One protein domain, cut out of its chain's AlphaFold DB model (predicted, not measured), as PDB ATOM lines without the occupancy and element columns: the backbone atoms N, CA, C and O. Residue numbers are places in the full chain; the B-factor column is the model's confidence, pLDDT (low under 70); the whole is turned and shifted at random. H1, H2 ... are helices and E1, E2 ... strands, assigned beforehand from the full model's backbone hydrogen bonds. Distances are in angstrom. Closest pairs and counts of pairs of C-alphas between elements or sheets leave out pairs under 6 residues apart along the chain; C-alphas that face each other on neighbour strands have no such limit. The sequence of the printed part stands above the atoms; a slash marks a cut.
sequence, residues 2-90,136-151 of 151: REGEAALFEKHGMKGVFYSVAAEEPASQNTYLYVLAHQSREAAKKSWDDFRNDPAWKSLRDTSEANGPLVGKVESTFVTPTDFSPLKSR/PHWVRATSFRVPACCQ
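Overview. This is residues 2 to 90 and 136 to 151 of the 151 residues of the protein "NIPSNAP domain-containing protein" of Acidobacteria bacterium (UniProt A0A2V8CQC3). A single twisted sheet of four strands forms a slab, and three helices, H1, H2 and H3, are gathered loosely on one side of it. H1 runs along the sheet over E1, H3 runs beside H1 the opposite way but off the sheet, and H2 grazes the sheet with residues 41 to 47, while the short H4 lies away from these helices, beyond the end of E3. The printed part has 105 residues with four named helices and four named strands, in the order H1 E1 E2 H2 H3 E3 H4 E4. The sheet has the order E1 - E2 - E4 - E3, all antiparallel, and the class is mixed, helices and strands. The whole is compact, with a radius of gyration of the C-alphas of 14.5 A and spans of 41 by 34 by 19 A.

Along the chain. H1 takes residues 2 to 11 and is 15.0 A long from first to last C-alpha, beginning at C-alpha 2 at (0.860, -4.404, -14.494). E1 takes residues 15 to 21 and is 18.2 A long, and E2 takes residues 31 to 38 and is 22.5 A long. H2, the longest helix by residues, takes residues 41 to 53 and measures 18.5 A, from C-alpha 41 at (24.568, -8.835, -16.417). H3 takes residues 55 to 65 and measures 14.9 A. E3 takes residues 73 to 79 and is 19.1 A long, and H4 takes the four residues 86 to 89, 5.0 A. E4 takes residues 138 to 145, is 23.3 A long and ends at C-alpha 145 at (3.219, -8.104, -27.269).

Arrangement. E1 and E3 are the edge strands of the sheet, and E2 and E4 are inner strands. E1 and E2 form a hairpin with 168 degrees between their directions; N 17 and O 35 are within hydrogen-bond range at 2.8 A. E2 and E4 are antiparallel at 161 degrees, with N 34 and O 142 at 3.0 A. E4 and E3 are antiparallel at 164 degrees, with N 79 and O 139 at 2.7 A. E2, H2 and H3, and E3 make a split strand-helix-strand unit, two strands running the same way with E4 between them in the sheet, and its crossover is right-handed. H1 is on the sheet at a height of 9.3 A, over E1 and only just over E2, on which 3 of its C-alphas fall; on the local plane it stands at 11 degrees to E1, along the strands. The closest C-alphas of H1 and E1 are those of Phe 9 and Lys 15, 6.7 A apart. H1 and H3 touch at a shallow tilt of 17 degrees, opposite ways, with the C-alphas of Leu 8 and Trp 57 closest at 7.3 A. H2 only grazes the sheet, and its closest C-alphas with E2 are those of Ala 44 and His 38, 5.5 A apart. H2 and H3 are close but not clearly touching, with the C-alphas of Phe 51 and Trp 57 closest at 6.9 A; their lines are only just about perpendicular, at 72 degrees. H3 and H4 are not on the sheet. Every O i to N i+4 pair is within hydrogen-bond range in H2 and H3, 4 of 6 in H1, and H4 is too short for such a pair.

Size, cuts and confidence. The two C-alphas farthest apart are those of Ala 66 and Asp 83, at 42.9 A. Residues 91 to 135 are not printed, and C-alphas 90 and 136 are 13.5 A apart across this cut, which lies in the link from H4 to E4. Of the links that are printed whole, those from H1 to E1, E2 to H2 and H2 to H3 are tight, and the others are short. The mean pLDDT of the printed part is 70.0. Residues 2 to 3, 27 to 29, 64 to 74, 88 to 90 and 136 to 151 are under 70, and E4 has a mean of 44.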
ATOM      1  N   ARG A   2      -0.066  -5.562 -14.511       64.44
ATOM      2  CA  ARG A   2       0.860  -4.404 -14.494       64.44
ATOM      3  C   ARG A   2       1.324  -3.904 -13.114       64.44
ATOM      4  O   ARG A   2       2.492  -3.573 -12.965       64.44
ATOM      5  N   GLU A   3       0.449  -3.854 -12.111       60.78
ATOM      6  CA  GLU A   3       0.814  -3.318 -10.784       60.78
ATOM      7  C   GLU A   3       1.506  -4.361  -9.891       60.78
ATOM      8  O   GLU A   3       2.524  -4.073  -9.264       60.78
ATOM      9  N   GLY A   4       1.007  -5.603  -9.877       71.75
ATOM     10  CA  GLY A   4       1.580  -6.685  -9.064       71.75
ATOM     11  C   GLY A   4       2.947  -7.176  -9.555       71.75
ATOM     12  O   GLY A   4       3.782  -7.601  -8.761       71.75
ATOM     13  N   GLU A   5       3.204  -7.080 -10.859       76.56
ATOM     14  CA  GLU A   5       4.481  -7.468 -11.461       76.56
ATOM     15  C   GLU A   5       5.613  -6.488 -11.104       76.56
ATOM     16  O   GLU A   5       6.727  -6.917 -10.801       76.56
ATOM     17  N   ALA A   6       5.321  -5.184 -11.039       78.69
ATOM     18  CA  ALA A   6       6.296  -4.169 -10.638       78.69
ATOM     19  C   ALA A   6       6.817  -4.401  -9.208       78.69
ATOM     20  O   ALA A   6       8.025  -4.358  -8.978       78.69
ATOM     21  N   ALA A   7       5.927  -4.741  -8.270       82.62
ATOM     22  CA  ALA A   7       6.308  -5.070  -6.896       82.62
ATOM     23  C   ALA A   7       7.173  -6.343  -6.810       82.62
ATOM     24  O   ALA A   7       8.123  -6.411  -6.026       82.62
ATOM     25  N   LEU A   8       6.891  -7.349  -7.646       82.06
ATOM     26  CA  LEU A   8       7.730  -8.545  -7.741       82.06
ATOM     27  C   LEU A   8       9.116  -8.232  -8.310       82.06
ATOM     28  O   LEU A   8      10.104  -8.778  -7.823       82.06
ATOM     29  N   PHE A   9       9.220  -7.349  -9.303       83.00
ATOM     30  CA  PHE A   9      10.522  -6.937  -9.823       83.00
ATOM     31  C   PHE A   9      11.397  -6.318  -8.734       83.00
ATOM     32  O   PHE A   9      12.553  -6.722  -8.580       83.00
ATOM     33  N   GLU A  10      10.834  -5.420  -7.925       83.00
ATOM     34  CA  GLU A  10      11.561  -4.803  -6.815       83.00
ATOM     35  C   GLU A  10      12.009  -5.832  -5.771       83.00
ATOM     36  O   GLU A  10      13.169  -5.807  -5.350       83.00
ATOM     37  N   LYS A  11      11.142  -6.794  -5.423       83.94
ATOM     38  CA  LYS A  11      11.466  -7.901  -4.503       83.94
ATOM     39  C   LYS A  11      12.685  -8.707  -4.966       83.94
ATOM     40  O   LYS A  11      13.496  -9.119  -4.140       83.94
ATOM     41  N   HIS A  12      12.839  -8.900  -6.275       82.31
ATOM     42  CA  HIS A  12      13.949  -9.645  -6.886       82.31
ATOM     43  C   HIS A  12      15.150  -8.760  -7.269       82.31
ATOM     44  O   HIS A  12      16.050  -9.192  -7.994       82.31
ATOM     45  N   GLY A  13      15.196  -7.513  -6.787       77.88
ATOM     46  CA  GLY A  13      16.316  -6.595  -7.012       77.88
ATOM     47  C   GLY A  13      16.382  -6.022  -8.431       77.88
ATOM     48  O   GLY A  13      17.439  -5.567  -8.873       77.88
ATOM     49  N   MET A  14      15.266  -6.047  -9.158       81.75
ATOM     50  CA  MET A  14      15.136  -5.467 -10.490       81.75
ATOM     51  C   MET A  14      14.437  -4.118 -10.380       81.75
ATOM     52  O   MET A  14      13.272  -4.033 -10.000       81.75
ATOM     53  N   LYS A  15      15.147  -3.039 -10.713       82.00
ATOM     54  CA  LYS A  15      14.597  -1.691 -10.562       82.00
ATOM     55  C   LYS A  15      13.870  -1.259 -11.830       82.00
ATOM     56  O   LYS A  15      14.510  -1.093 -12.868       82.00
ATOM     57  N   GLY A  16      12.569  -1.007 -11.730       83.19
ATOM     58  CA  GLY A  16      11.785  -0.382 -12.790       83.19
ATOM     59  C   GLY A  16      12.259   1.033 -13.103       83.19
ATOM     60  O   GLY A  16      12.324   1.883 -12.219       83.19
ATOM     61  N   VAL A  17      12.616   1.291 -14.358       82.62
ATOM     62  CA  VAL A  17      13.047   2.614 -14.841       82.62
ATOM     63  C   VAL A  17      11.985   3.253 -15.724       82.62
ATOM     64  O   VAL A  17      11.822   4.470 -15.723       82.62
ATOM     65  N   PHE A  18      11.276   2.436 -16.495       81.56
ATOM     66  CA  PHE A  18      10.267   2.889 -17.434       81.56
ATOM     67  C   PHE A  18       9.243   1.785 -17.635       81.56
ATOM     68  O   PHE A  18       9.618   0.619 -17.761       81.56
ATOM     69  N   TYR A  19       7.978   2.175 -17.697       83.62
ATOM     70  CA  TYR A  19       6.855   1.315 -18.020       83.62
ATOM     71  C   TYR A  19       5.948   2.097 -18.962       83.62
ATOM     72  O   TYR A  19       5.583   3.233 -18.661       83.62
ATOM     73  N   SER A  20       5.589   1.515 -20.099       81.44
ATOM     74  CA  SER A  20       4.651   2.133 -21.028       81.44
ATOM     75  C   SER A  20       3.856   1.096 -21.801       81.44
ATOM     76  O   SER A  20       4.215  -0.076 -21.890       81.44
ATOM     77  N   VAL A  21       2.771   1.558 -22.402       81.75
ATOM     78  CA  VAL A  21       2.133   0.878 -23.528       81.75
ATOM     79  C   VAL A  21       2.601   1.539 -24.823       81.75
ATOM     80  O   VAL A  21       3.094   2.671 -24.792       81.75
ATOM     81  N   ALA A  22       2.505   0.846 -25.955       79.25
ATOM     82  CA  ALA A  22       2.676   1.513 -27.242       79.25
ATOM     83  C   ALA A  22       1.572   2.567 -27.440       79.25
ATOM     84  O   ALA A  22       0.460   2.413 -26.942       79.25
ATOM     85  N   ALA A  23       1.897   3.650 -28.143       76.12
ATOM     86  CA  ALA A  23       0.963   4.752 -28.378       76.12
ATOM     87  C   ALA A  23       0.205   4.627 -29.709       76.12
ATOM     88  O   ALA A  23      -0.892   5.155 -29.831       76.12
ATOM     89  N   GLU A  24       0.785   3.925 -30.686       76.25
ATOM     90  CA  GLU A  24       0.294   3.867 -32.065       76.25
ATOM     91  C   GLU A  24      -0.350   2.511 -32.376       76.25
ATOM     92  O   GLU A  24       0.187   1.449 -32.034       76.25
ATOM     93  N   GLU A  25      -1.471   2.548 -33.090       72.19
ATOM     94  CA  GLU A  25      -2.154   1.358 -33.595       72.19
ATOM     95  C   GLU A  25      -1.341   0.682 -34.718       72.19
ATOM     96  O   GLU A  25      -0.671   1.361 -35.498       72.19
ATOM     97  N   PRO A  26      -1.374  -0.659 -34.837       74.50
ATOM     98  CA  PRO A  26      -2.117  -1.617 -34.007       74.50
ATOM     99  C   PRO A  26      -1.349  -2.068 -32.748       74.50
ATOM    100  O   PRO A  26      -1.754  -3.003 -32.057       74.50
ATOM    101  N   ALA A  27      -0.183  -1.476 -32.469       68.69
ATOM    102  CA  ALA A  27       0.685  -1.916 -31.384       68.69
ATOM    103  C   ALA A  27       0.179  -1.471 -30.002       68.69
ATOM    104  O   ALA A  27       0.457  -2.162 -29.024       68.69
ATOM    105  N   SER A  28      -0.559  -0.365 -29.907       67.75
ATOM    106  CA  SER A  28      -1.108   0.226 -28.672       67.75
ATOM    107  C   SER A  28      -2.042  -0.682 -27.891       67.75
ATOM    108  O   SER A  28      -1.953  -0.732 -26.665       67.75
ATOM    109  N   GLN A  29      -2.872  -1.463 -28.580       66.75
ATOM    110  CA  GLN A  29      -3.762  -2.435 -27.931       66.75
ATOM    111  C   GLN A  29      -2.970  -3.535 -27.219       66.75
ATOM    112  O   GLN A  29      -3.444  -4.170 -26.282       66.75
ATOM    113  N   ASN A  30      -1.731  -3.729 -27.673       70.69
ATOM    114  CA  ASN A  30      -1.096  -5.022 -27.657       70.69
ATOM    115  C   ASN A  30       0.372  -4.998 -27.284       70.69
ATOM    116  O   ASN A  30       1.050  -5.991 -27.458       70.69
ATOM    117  N   THR A  31       0.945  -3.889 -26.842       71.38
ATOM    118  CA  THR A  31       2.388  -3.837 -26.596       71.38
ATOM    119  C   THR A  31       2.640  -3.153 -25.280       71.38
ATOM    120  O   THR A  31       2.337  -1.974 -25.113       71.38
ATOM    121  N   TYR A  32       3.213  -3.912 -24.354       80.75
ATOM    122  CA  TYR A  32       3.693  -3.420 -23.080       80.75
ATOM    123  C   TYR A  32       5.219  -3.404 -23.095       80.75
ATOM    124  O   TYR A  32       5.876  -4.372 -23.483       80.75
ATOM    125  N   LEU A  33       5.784  -2.267 -22.714       80.88
ATOM    126  CA  LEU A  33       7.209  -1.984 -22.752       80.88
ATOM    127  C   LEU A  33       7.666  -1.674 -21.338       80.88
ATOM    128  O   LEU A  33       7.078  -0.827 -20.665       80.88
ATOM    129  N   TYR A  34       8.748  -2.307 -20.906       82.50
ATOM    130  CA  TYR A  34       9.382  -1.940 -19.655       82.50
ATOM    131  C   TYR A  34      10.902  -1.975 -19.742       82.50
ATOM    132  O   TYR A  34      11.518  -2.695 -20.532       82.50
ATOM    133  N   VAL A  35      11.527  -1.166 -18.899       84.06
ATOM    134  CA  VAL A  35      12.976  -1.064 -18.798       84.06
ATOM    135  C   VAL A  35      13.366  -1.300 -17.352       84.06
ATOM    136  O   VAL A  35      12.957  -0.543 -16.472       84.06
ATOM    137  N   LEU A  36      14.163  -2.341 -17.115       84.69
ATOM    138  CA  LEU A  36      14.680  -2.683 -15.793       84.69
ATOM    139  C   LEU A  36      16.175  -2.373 -15.721       84.69
ATOM    140  O   LEU A  36      16.961  -2.764 -16.587       84.69
ATOM    141  N   ALA A  37      16.582  -1.677 -14.666       82.12
ATOM    142  CA  ALA A  37      17.982  -1.481 -14.332       82.12
ATOM    143  C   ALA A  37      18.483  -2.635 -13.459       82.12
ATOM    144  O   ALA A  37      17.832  -3.036 -12.492       82.12
ATOM    145  N   HIS A  38      19.679  -3.122 -13.788       77.50
ATOM    146  CA  HIS A  38      20.367  -4.173 -13.047       77.50
ATOM    147  C   HIS A  38      21.792  -3.732 -12.707       77.50
ATOM    148  O   HIS A  38      22.421  -2.983 -13.451       77.50
ATOM    149  N   GLN A  39      22.325  -4.235 -11.593       72.12
ATOM    150  CA  GLN A  39      23.691  -3.911 -11.173       72.12
ATOM    151  C   GLN A  39      24.762  -4.546 -12.069       72.12
ATOM    152  O   GLN A  39      25.842  -4.000 -12.243       72.12
ATOM    153  N   SER A  40      24.493  -5.706 -12.656       76.50
ATOM    154  CA  SER A  40      25.390  -6.355 -13.610       76.50
ATOM    155  C   SER A  40      24.593  -7.321 -14.478       76.50
ATOM    156  O   SER A  40      23.448  -7.649 -14.162       76.50
ATOM    157  N   ARG A  41      25.188  -7.794 -15.580       75.44
ATOM    158  CA  ARG A  41      24.568  -8.835 -16.417       75.44
ATOM    159  C   ARG A  41      24.369 -10.144 -15.646       75.44
ATOM    160  O   ARG A  41      23.356 -10.811 -15.827       75.44
ATOM    161  N   GLU A  42      25.302 -10.480 -14.763       77.81
ATOM    162  CA  GLU A  42      25.227 -11.672 -13.911       77.81
ATOM    163  C   GLU A  42      24.124 -11.541 -12.858       77.81
ATOM    164  O   GLU A  42      23.306 -12.447 -12.709       77.81
ATOM    165  N   ALA A  43      24.035 -10.379 -12.199       75.50
ATOM    166  CA  ALA A  43      22.956 -10.075 -11.264       75.50
ATOM    167  C   ALA A  43      21.597 -10.084 -11.972       75.50
ATOM    168  O   ALA A  43      20.639 -10.631 -11.440       75.50
ATOM    169  N   ALA A  44      21.523  -9.554 -13.199       78.75
ATOM    170  CA  ALA A  44      20.311  -9.627 -14.006       78.75
ATOM    171  C   ALA A  44      19.894 -11.078 -14.250       78.75
ATOM    172  O   ALA A  44      18.736 -11.417 -14.030       78.75
ATOM    173  N   LYS A  45      20.824 -11.944 -14.677       82.12
ATOM    174  CA  LYS A  45      20.523 -13.359 -14.919       82.12
ATOM    175  C   LYS A  45      19.966 -14.027 -13.660       82.12
ATOM    176  O   LYS A  45      18.897 -14.620 -13.735       82.12
ATOM    177  N   LYS A  46      20.630 -13.836 -12.516       84.75
ATOM    178  CA  LYS A  46      20.193 -14.393 -11.231       84.75
ATOM    179  C   LYS A  46      18.810 -13.881 -10.813       84.75
ATOM    180  O   LYS A  46      17.922 -14.690 -10.591       84.75
ATOM    181  N   SER A  47      18.594 -12.563 -10.804       82.62
ATOM    182  CA  SER A  47      17.292 -11.964 -10.474       82.62
ATOM    183  C   SER A  47      16.166 -12.474 -11.372       82.62
ATOM    184  O   SER A  47      15.054 -12.699 -10.910       82.62
ATOM    185  N   TRP A  48      16.441 -12.667 -12.664       83.88
ATOM    186  CA  TRP A  48      15.460 -13.199 -13.607       83.88
ATOM    187  C   TRP A  48      15.182 -14.691 -13.407       83.88
ATOM    188  O   TRP A  48      14.052 -15.124 -13.634       83.88
ATOM    189  N   ASP A  49      16.189 -15.473 -13.023       86.44
ATOM    190  CA  ASP A  49      16.023 -16.886 -12.686       86.44
ATOM    191  C   ASP A  49      15.206 -17.041 -11.391       86.44
ATOM    192  O   ASP A  49      14.252 -17.820 -11.366       86.44
ATOM    193  N   ASP A  50      15.489 -16.229 -10.370       86.38
ATOM    194  CA  ASP A  50      14.742 -16.200  -9.107       86.38
ATOM    195  C   ASP A  50      13.287 -15.740  -9.318       86.38
ATOM    196  O   ASP A  50      12.351 -16.385  -8.843       86.38
ATOM    197  N   PHE A  51      13.071 -14.694 -10.124       84.50
ATOM    198  CA  PHE A  51      11.736 -14.199 -10.475       84.50
ATOM    199  C   PHE A  51      10.889 -15.248 -11.204       84.50
ATOM    200  O   PHE A  51       9.733 -15.463 -10.850       84.50
ATOM    201  N   ARG A  52      11.463 -15.950 -12.193       81.25
ATOM    202  CA  ARG A  52      10.748 -17.008 -12.933       81.25
ATOM    203  C   ARG A  52      10.364 -18.190 -12.040       81.25
ATOM    204  O   ARG A  52       9.383 -18.880 -12.328       81.25
ATOM    205  N   ASN A  53      11.118 -18.419 -10.969       85.75
ATOM    206  CA  ASN A  53      10.851 -19.480 -10.008       85.75
ATOM    207  C   ASN A  53       9.881 -19.070  -8.890       85.75
ATOM    208  O   ASN A  53       9.350 -19.965  -8.228       85.75
ATOM    209  N   ASP A  54       9.598 -17.774  -8.707       84.69
ATOM    210  CA  ASP A  54       8.716 -17.285  -7.644       84.69
ATOM    211  C   ASP A  54       7.270 -17.800  -7.842       84.69
ATOM    212  O   ASP A  54       6.667 -17.590  -8.902       84.69
ATOM    213  N   PRO A  55       6.678 -18.483  -6.843       86.44
ATOM    214  CA  PRO A  55       5.301 -18.963  -6.930       86.44
ATOM    215  C   PRO A  55       4.280 -17.824  -7.067       86.44
ATOM    216  O   PRO A  55       3.256 -18.012  -7.720       86.44
ATOM    217  N   ALA A  56       4.562 -16.637  -6.517       84.62
ATOM    218  CA  ALA A  56       3.695 -15.473  -6.675       84.62
ATOM    219  C   ALA A  56       3.695 -14.965  -8.124       84.62
ATOM    220  O   ALA A  56       2.645 -14.572  -8.626       84.62
ATOM    221  N   TRP A  57       4.837 -15.039  -8.821       82.50
ATOM    222  CA  TRP A  57       4.903 -14.751 -10.256       82.50
ATOM    223  C   TRP A  57       4.094 -15.766 -11.061       82.50
ATOM    224  O   TRP A  57       3.296 -15.368 -11.902       82.50
ATOM    225  N   LYS A  58       4.247 -17.066 -10.778       83.19
ATOM    226  CA  LYS A  58       3.477 -18.121 -11.459       83.19
ATOM    227  C   LYS A  58       1.975 -17.908 -11.280       83.19
ATOM    228  O   LYS A  58       1.259 -17.861 -12.267       83.19
ATOM    229  N   SER A  59       1.521 -17.656 -10.053       84.38
ATOM    230  CA  SER A  59       0.111 -17.372  -9.769       84.38
ATOM    231  C   SER A  59      -0.389 -16.099 -10.464       84.38
ATOM    232  O   SER A  59      -1.477 -16.105 -11.041       84.38
ATOM    233  N   LEU A  60       0.403 -15.020 -10.478       78.69
ATOM    234  CA  LEU A  60       0.052 -13.780 -11.181       78.69
ATOM    235  C   LEU A  60       0.008 -13.958 -12.697       78.69
ATOM    236  O   LEU A  60      -0.891 -13.409 -13.339       78.69
ATOM    237  N   ARG A  61       0.954 -14.710 -13.262       75.06
ATOM    238  CA  ARG A  61       0.978 -15.069 -14.678       75.06
ATOM    239  C   ARG A  61      -0.246 -15.902 -15.020       75.06
ATOM    240  O   ARG A  61      -0.970 -15.511 -15.918       75.06
ATOM    241  N   ASP A  62      -0.520 -16.967 -14.276       77.19
ATOM    242  CA  ASP A  62      -1.636 -17.876 -14.544       77.19
ATOM    243  C   ASP A  62      -2.991 -17.157 -14.384       77.19
ATOM    244  O   ASP A  62      -3.880 -17.330 -15.211       77.19
ATOM    245  N   THR A  63      -3.135 -16.265 -13.393       74.00
ATOM    246  CA  THR A  63      -4.332 -15.409 -13.233       74.00
ATOM    247  C   THR A  63      -4.477 -14.415 -14.384       74.00
ATOM    248  O   THR A  63      -5.586 -14.111 -14.811       74.00
ATOM    249  N   SER A  64      -3.360 -13.890 -14.891       65.06
ATOM    250  CA  SER A  64      -3.382 -12.949 -16.014       65.06
ATOM    251  C   SER A  64      -3.654 -13.686 -17.338       65.06
ATOM    252  O   SER A  64      -4.445 -13.214 -18.143       65.06
ATOM    253  N   GLU A  65      -3.080 -14.872 -17.545       66.00
ATOM    254  CA  GLU A  65      -3.270 -15.729 -18.725       66.00
ATOM    255  C   GLU A  65      -4.568 -16.561 -18.683       66.00
ATOM    256  O   GLU A  65      -4.884 -17.259 -19.646       66.00
ATOM    257  N   ALA A  66      -5.359 -16.462 -17.608       59.84
ATOM    258  CA  ALA A  66      -6.643 -17.150 -17.468       59.84
ATOM    259  C   ALA A  66      -7.649 -16.779 -18.574       59.84
ATOM    260  O   ALA A  66      -8.508 -17.588 -18.917       59.84
ATOM    261  N   ASN A  67      -7.511 -15.591 -19.172       50.59
ATOM    262  CA  ASN A  67      -8.336 -15.134 -20.296       50.59
ATOM    263  C   ASN A  67      -7.671 -15.357 -21.675       50.59
ATOM    264  O   ASN A  67      -8.054 -14.737 -22.665       50.59
ATOM    265  N   GLY A  68      -6.673 -16.245 -21.749       51.88
ATOM    266  CA  GLY A  68      -5.887 -16.548 -22.947       51.88
ATOM    267  C   GLY A  68      -4.436 -16.062 -22.831       51.88
ATOM    268  O   GLY A  68      -4.126 -15.242 -21.966       51.88
ATOM    269  N   PRO A  69      -3.515 -16.555 -23.686       54.88
ATOM    270  CA  PRO A  69      -2.105 -16.185 -23.621       54.88
ATOM    271  C   PRO A  69      -1.939 -14.679 -23.849       54.88
ATOM    272  O   PRO A  69      -1.950 -14.201 -24.979       54.88
ATOM    273  N   LEU A  70      -1.750 -13.931 -22.759       58.09
ATOM    274  CA  LEU A  70      -1.555 -12.481 -22.769       58.09
ATOM    275  C   LEU A  70      -0.188 -12.065 -23.308       58.09
ATOM    276  O   LEU A  70       0.131 -10.888 -23.324       58.09
ATOM    277  N   VAL A  71       0.666 -12.993 -23.711       56.56
ATOM    278  CA  VAL A  71       2.005 -12.688 -24.200       56.56
ATOM    279  C   VAL A  71       2.237 -13.512 -25.456       56.56
ATOM    280  O   VAL A  71       2.540 -14.698 -25.394       56.56
ATOM    281  N   GLY A  72       2.091 -12.878 -26.619       59.03
ATOM    282  CA  GLY A  72       2.353 -13.515 -27.909       59.03
ATOM    283  C   GLY A  72       3.842 -13.556 -28.256       59.03
ATOM    284  O   GLY A  72       4.326 -14.532 -28.820       59.03
ATOM    285  N   LYS A  73       4.595 -12.502 -27.918       63.50
ATOM    286  CA  LYS A  73       6.040 -12.441 -28.173       63.50
ATOM    287  C   LYS A  73       6.749 -11.627 -27.106       63.50
ATOM    288  O   LYS A  73       6.360 -10.490 -26.847       63.50
ATOM    289  N   VAL A  74       7.802 -12.213 -26.547       68.00
ATOM    290  CA  VAL A  74       8.733 -11.569 -25.620       68.00
ATOM    291  C   VAL A  74      10.012 -11.237 -26.363       68.00
ATOM    292  O   VAL A  74      10.674 -12.143 -26.866       68.00
ATOM    293  N   GLU A  75      10.401  -9.970 -26.393       72.88
ATOM    294  CA  GLU A  75      11.725  -9.567 -26.850       72.88
ATOM    295  C   GLU A  75      12.465  -8.867 -25.719       72.88
ATOM    296  O   GLU A  75      11.947  -7.976 -25.051       72.88
ATOM    297  N   SER A  76      13.700  -9.294 -25.471       76.94
ATOM    298  CA  SER A  76      14.509  -8.777 -24.375       76.94
ATOM    299  C   SER A  76      15.904  -8.447 -24.871       76.94
ATOM    300  O   SER A  76      16.589  -9.334 -25.382       76.94
ATOM    301  N   THR A  77      16.348  -7.214 -24.651       78.44
ATOM    302  CA  THR A  77      17.661  -6.747 -25.099       78.44
ATOM    303  C   THR A  77      18.362  -5.986 -23.984       78.44
ATOM    304  O   THR A  77      17.777  -5.144 -23.301       78.44
ATOM    305  N   PHE A  78      19.649  -6.276 -23.792       78.44
ATOM    306  CA  PHE A  78      20.501  -5.491 -22.906       78.44
ATOM    307  C   PHE A  78      21.008  -4.257 -23.645       78.44
ATOM    308  O   PHE A  78      21.617  -4.362 -24.706       78.44
ATOM    309  N   VAL A  79      20.772  -3.094 -23.057       78.06
ATOM    310  CA  VAL A  79      21.163  -1.785 -23.565       78.06
ATOM    311  C   VAL A  79      22.080  -1.091 -22.561       78.06
ATOM    312  O   VAL A  79      21.971  -1.260 -21.345       78.06
ATOM    313  N   THR A  80      23.011  -0.295 -23.071       76.81
ATOM    314  CA  THR A  80      23.870   0.560 -22.248       76.81
ATOM    315  C   THR A  80      23.437   2.006 -22.462       76.81
ATOM    316  O   THR A  80      23.395   2.449 -23.610       76.81
ATOM    317  N   PRO A  81      23.097   2.757 -21.398       76.31
ATOM    318  CA  PRO A  81      22.696   4.148 -21.547       76.31
ATOM    319  C   PRO A  81      23.873   4.996 -22.049       76.31
ATOM    320  O   PRO A  81      25.007   4.871 -21.575       76.31
ATOM    321  N   THR A  82      23.598   5.871 -23.015       76.75
ATOM    322  CA  THR A  82      24.568   6.825 -23.570       76.75
ATOM    323  C   THR A  82      24.837   7.981 -22.598       76.75
ATOM    324  O   THR A  82      24.056   8.224 -21.678       76.75
ATOM    325  N   ASP A  83      25.937   8.721 -22.789       74.62
ATOM    326  CA  ASP A  83      26.373   9.808 -21.882       74.62
ATOM    327  C   ASP A  83      25.366  10.952 -21.729       74.62
ATOM    328  O   ASP A  83      25.278  11.579 -20.677       74.62
ATOM    329  N   PHE A  84      24.573  11.199 -22.766       74.19
ATOM    330  CA  PHE A  84      23.527  12.219 -22.780       74.19
ATOM    331  C   PHE A  84      22.168  11.692 -22.295       74.19
ATOM    332  O   PHE A  84      21.209  12.455 -22.224       74.19
ATOM    333  N   SER A  85      22.059  10.405 -21.951       76.12
ATOM    334  CA  SER A  85      20.840   9.873 -21.348       76.12
ATOM    335  C   SER A  85      20.711  10.373 -19.902       76.12
ATOM    336  O   SER A  85      21.634  10.167 -19.104       76.12
ATOM    337  N   PRO A  86      19.563  10.955 -19.499       76.88
ATOM    338  CA  PRO A  86      19.296  11.310 -18.102       76.88
ATOM    339  C   PRO A  86      19.443  10.125 -17.137       76.88
ATOM    340  O   PRO A  86      19.752  10.313 -15.962       76.88
ATOM    341  N   LEU A  87      19.280   8.897 -17.646       70.50
ATOM    342  CA  LEU A  87      19.455   7.658 -16.887       70.50
ATOM    343  C   LEU A  87      20.902   7.435 -16.435       70.50
ATOM    344  O   LEU A  87      21.125   6.811 -15.401       70.50
ATOM    345  N   LYS A  88      21.879   7.955 -17.186       64.12
ATOM    346  CA  LYS A  88      23.304   7.884 -16.840       64.12
ATOM    347  C   LYS A  88      23.753   9.074 -15.997       64.12
ATOM    348  O   LYS A  88      24.620   8.924 -15.144       64.12
ATOM    349  N   SER A  89      23.163  10.250 -16.220       45.25
ATOM    350  CA  SER A  89      23.621  11.506 -15.615       45.25
ATOM    351  C   SER A  89      22.900  11.912 -14.324       45.25
ATOM    352  O   SER A  89      23.392  12.803 -13.631       45.25
ATOM    353  N   ARG A  90      21.764  11.290 -13.955       46.78
ATOM    354  CA  ARG A  90      20.897  11.817 -12.879       46.78
ATOM    355  C   ARG A  90      20.305  10.786 -11.908       46.78
ATOM    356  O   ARG A  90      19.192  10.975 -11.428       46.78
ATOM    357  N   PRO A 136      27.062   0.915 -12.039       48.06
ATOM    358  CA  PRO A 136      27.284  -0.044 -13.124       48.06
ATOM    359  C   PRO A 136      26.574   0.367 -14.448       48.06
ATOM    360  O   PRO A 136      25.797   1.314 -14.499       48.06
ATOM    361  N   HIS A 137      26.851  -0.339 -15.550       42.09
ATOM    362  CA  HIS A 137      26.672   0.140 -16.935       42.09
ATOM    363  C   HIS A 137      25.620  -0.628 -17.780       42.09
ATOM    364  O   HIS A 137      25.719  -0.648 -19.011       42.09
ATOM    365  N   TRP A 138      24.602  -1.250 -17.164       39.25
ATOM    366  CA  TRP A 138      23.634  -2.087 -17.894       39.25
ATOM    367  C   TRP A 138      22.170  -1.824 -17.541       39.25
ATOM    368  O   TRP A 138      21.774  -1.773 -16.380       39.25
ATOM    369  N   VAL A 139      21.351  -1.741 -18.583       44.44
ATOM    370  CA  VAL A 139      19.896  -1.632 -18.531       44.44
ATOM    371  C   VAL A 139      19.331  -2.745 -19.417       44.44
ATOM    372  O   VAL A 139      19.872  -3.014 -20.482       44.44
ATOM    373  N   ARG A 140      18.275  -3.444 -19.004       45.81
ATOM    374  CA  ARG A 140      17.577  -4.414 -19.861       45.81
ATOM    375  C   ARG A 140      16.239  -3.816 -20.265       45.81
ATOM    376  O   ARG A 140      15.389  -3.570 -19.415       45.81
ATOM    377  N   ALA A 141      16.065  -3.582 -21.557       45.41
ATOM    378  CA  ALA A 141      14.770  -3.252 -22.124       45.41
ATOM    379  C   ALA A 141      14.079  -4.560 -22.503       45.41
ATOM    380  O   ALA A 141      14.681  -5.415 -23.159       45.41
ATOM    381  N   THR A 142      12.841  -4.731 -22.062       47.94
ATOM    382  CA  THR A 142      12.035  -5.887 -22.439       47.94
ATOM    383  C   THR A 142      10.683  -5.407 -22.939       47.94
ATOM    384  O   THR A 142      10.041  -4.558 -22.323       47.94
ATOM    385  N   SER A 143      10.273  -5.922 -24.088       45.19
ATOM    386  CA  SER A 143       8.997  -5.648 -24.725       45.19
ATOM    387  C   SER A 143       8.205  -6.942 -24.829       45.19
ATOM    388  O   SER A 143       8.746  -8.006 -25.133       45.19
ATOM    389  N   PHE A 144       6.909  -6.854 -24.563       45.34
ATOM    390  CA  PHE A 144       5.990  -7.972 -24.698       45.34
ATOM    391  C   PHE A 144       4.805  -7.514 -25.519       45.34
ATOM    392  O   PHE A 144       4.219  -6.461 -25.251       45.34
ATOM    393  N   ARG A 145       4.451  -8.313 -26.524       40.00
ATOM    394  CA  ARG A 145       3.219  -8.104 -27.269       40.00
ATOM    395  C   ARG A 145       2.084  -8.858 -26.568       40.00
ATOM    396  O   ARG A 145       2.076 -10.085 -26.593       40.00
ATOM    397  N   VAL A 146       1.175  -8.133 -25.930       41.53
ATOM    398  CA  VAL A 146      -0.102  -8.616 -25.402       41.53
ATOM    399  C   VAL A 146      -1.126  -8.705 -26.535       41.53
ATOM    400  O   VAL A 146      -1.124  -7.825 -27.364       41.53
ATOM    401  N   PRO A 147      -1.942  -9.747 -26.709       32.94
ATOM    402  CA  PRO A 147      -3.032  -9.733 -27.688       32.94
ATOM    403  C   PRO A 147      -4.295  -9.021 -27.158       32.94
ATOM    404  O   PRO A 147      -4.577  -9.044 -25.964       32.94
ATOM    405  N   ALA A 148      -5.082  -8.433 -28.069       37.66
ATOM    406  CA  ALA A 148      -6.054  -7.350 -27.799       37.66
ATOM    407  C   ALA A 148      -7.341  -7.786 -27.095       37.66
ATOM    408  O   ALA A 148      -8.267  -6.997 -26.945       37.66
ATOM    409  N   CYS A 149      -7.457  -9.056 -26.720       27.83
ATOM    410  CA  CYS A 149      -8.756  -9.638 -26.409       27.83
ATOM    411  C   CYS A 149      -9.251  -9.330 -24.986       27.83
ATOM    412  O   CYS A 149     -10.403  -9.617 -24.677       27.83
ATOM    413  N   CYS A 150      -8.424  -8.736 -24.121       35.66
ATOM    414  CA  CYS A 150      -8.794  -8.453 -22.734       35.66
ATOM    415  C   CYS A 150      -8.225  -7.108 -22.268       35.66
ATOM    416  O   CYS A 150      -7.156  -7.051 -21.652       35.66
ATOM    417  N   GLN A 151      -8.948  -6.036 -22.592       32.59
ATOM    418  CA  GLN A 151      -8.959  -4.807 -21.796       32.59
ATOM    419  C   GLN A 151     -10.003  -4.920 -20.690       32.59
ATOM    420  O   GLN A 151     -11.068  -5.519 -20.958       32.59
TER     421      GLN A 151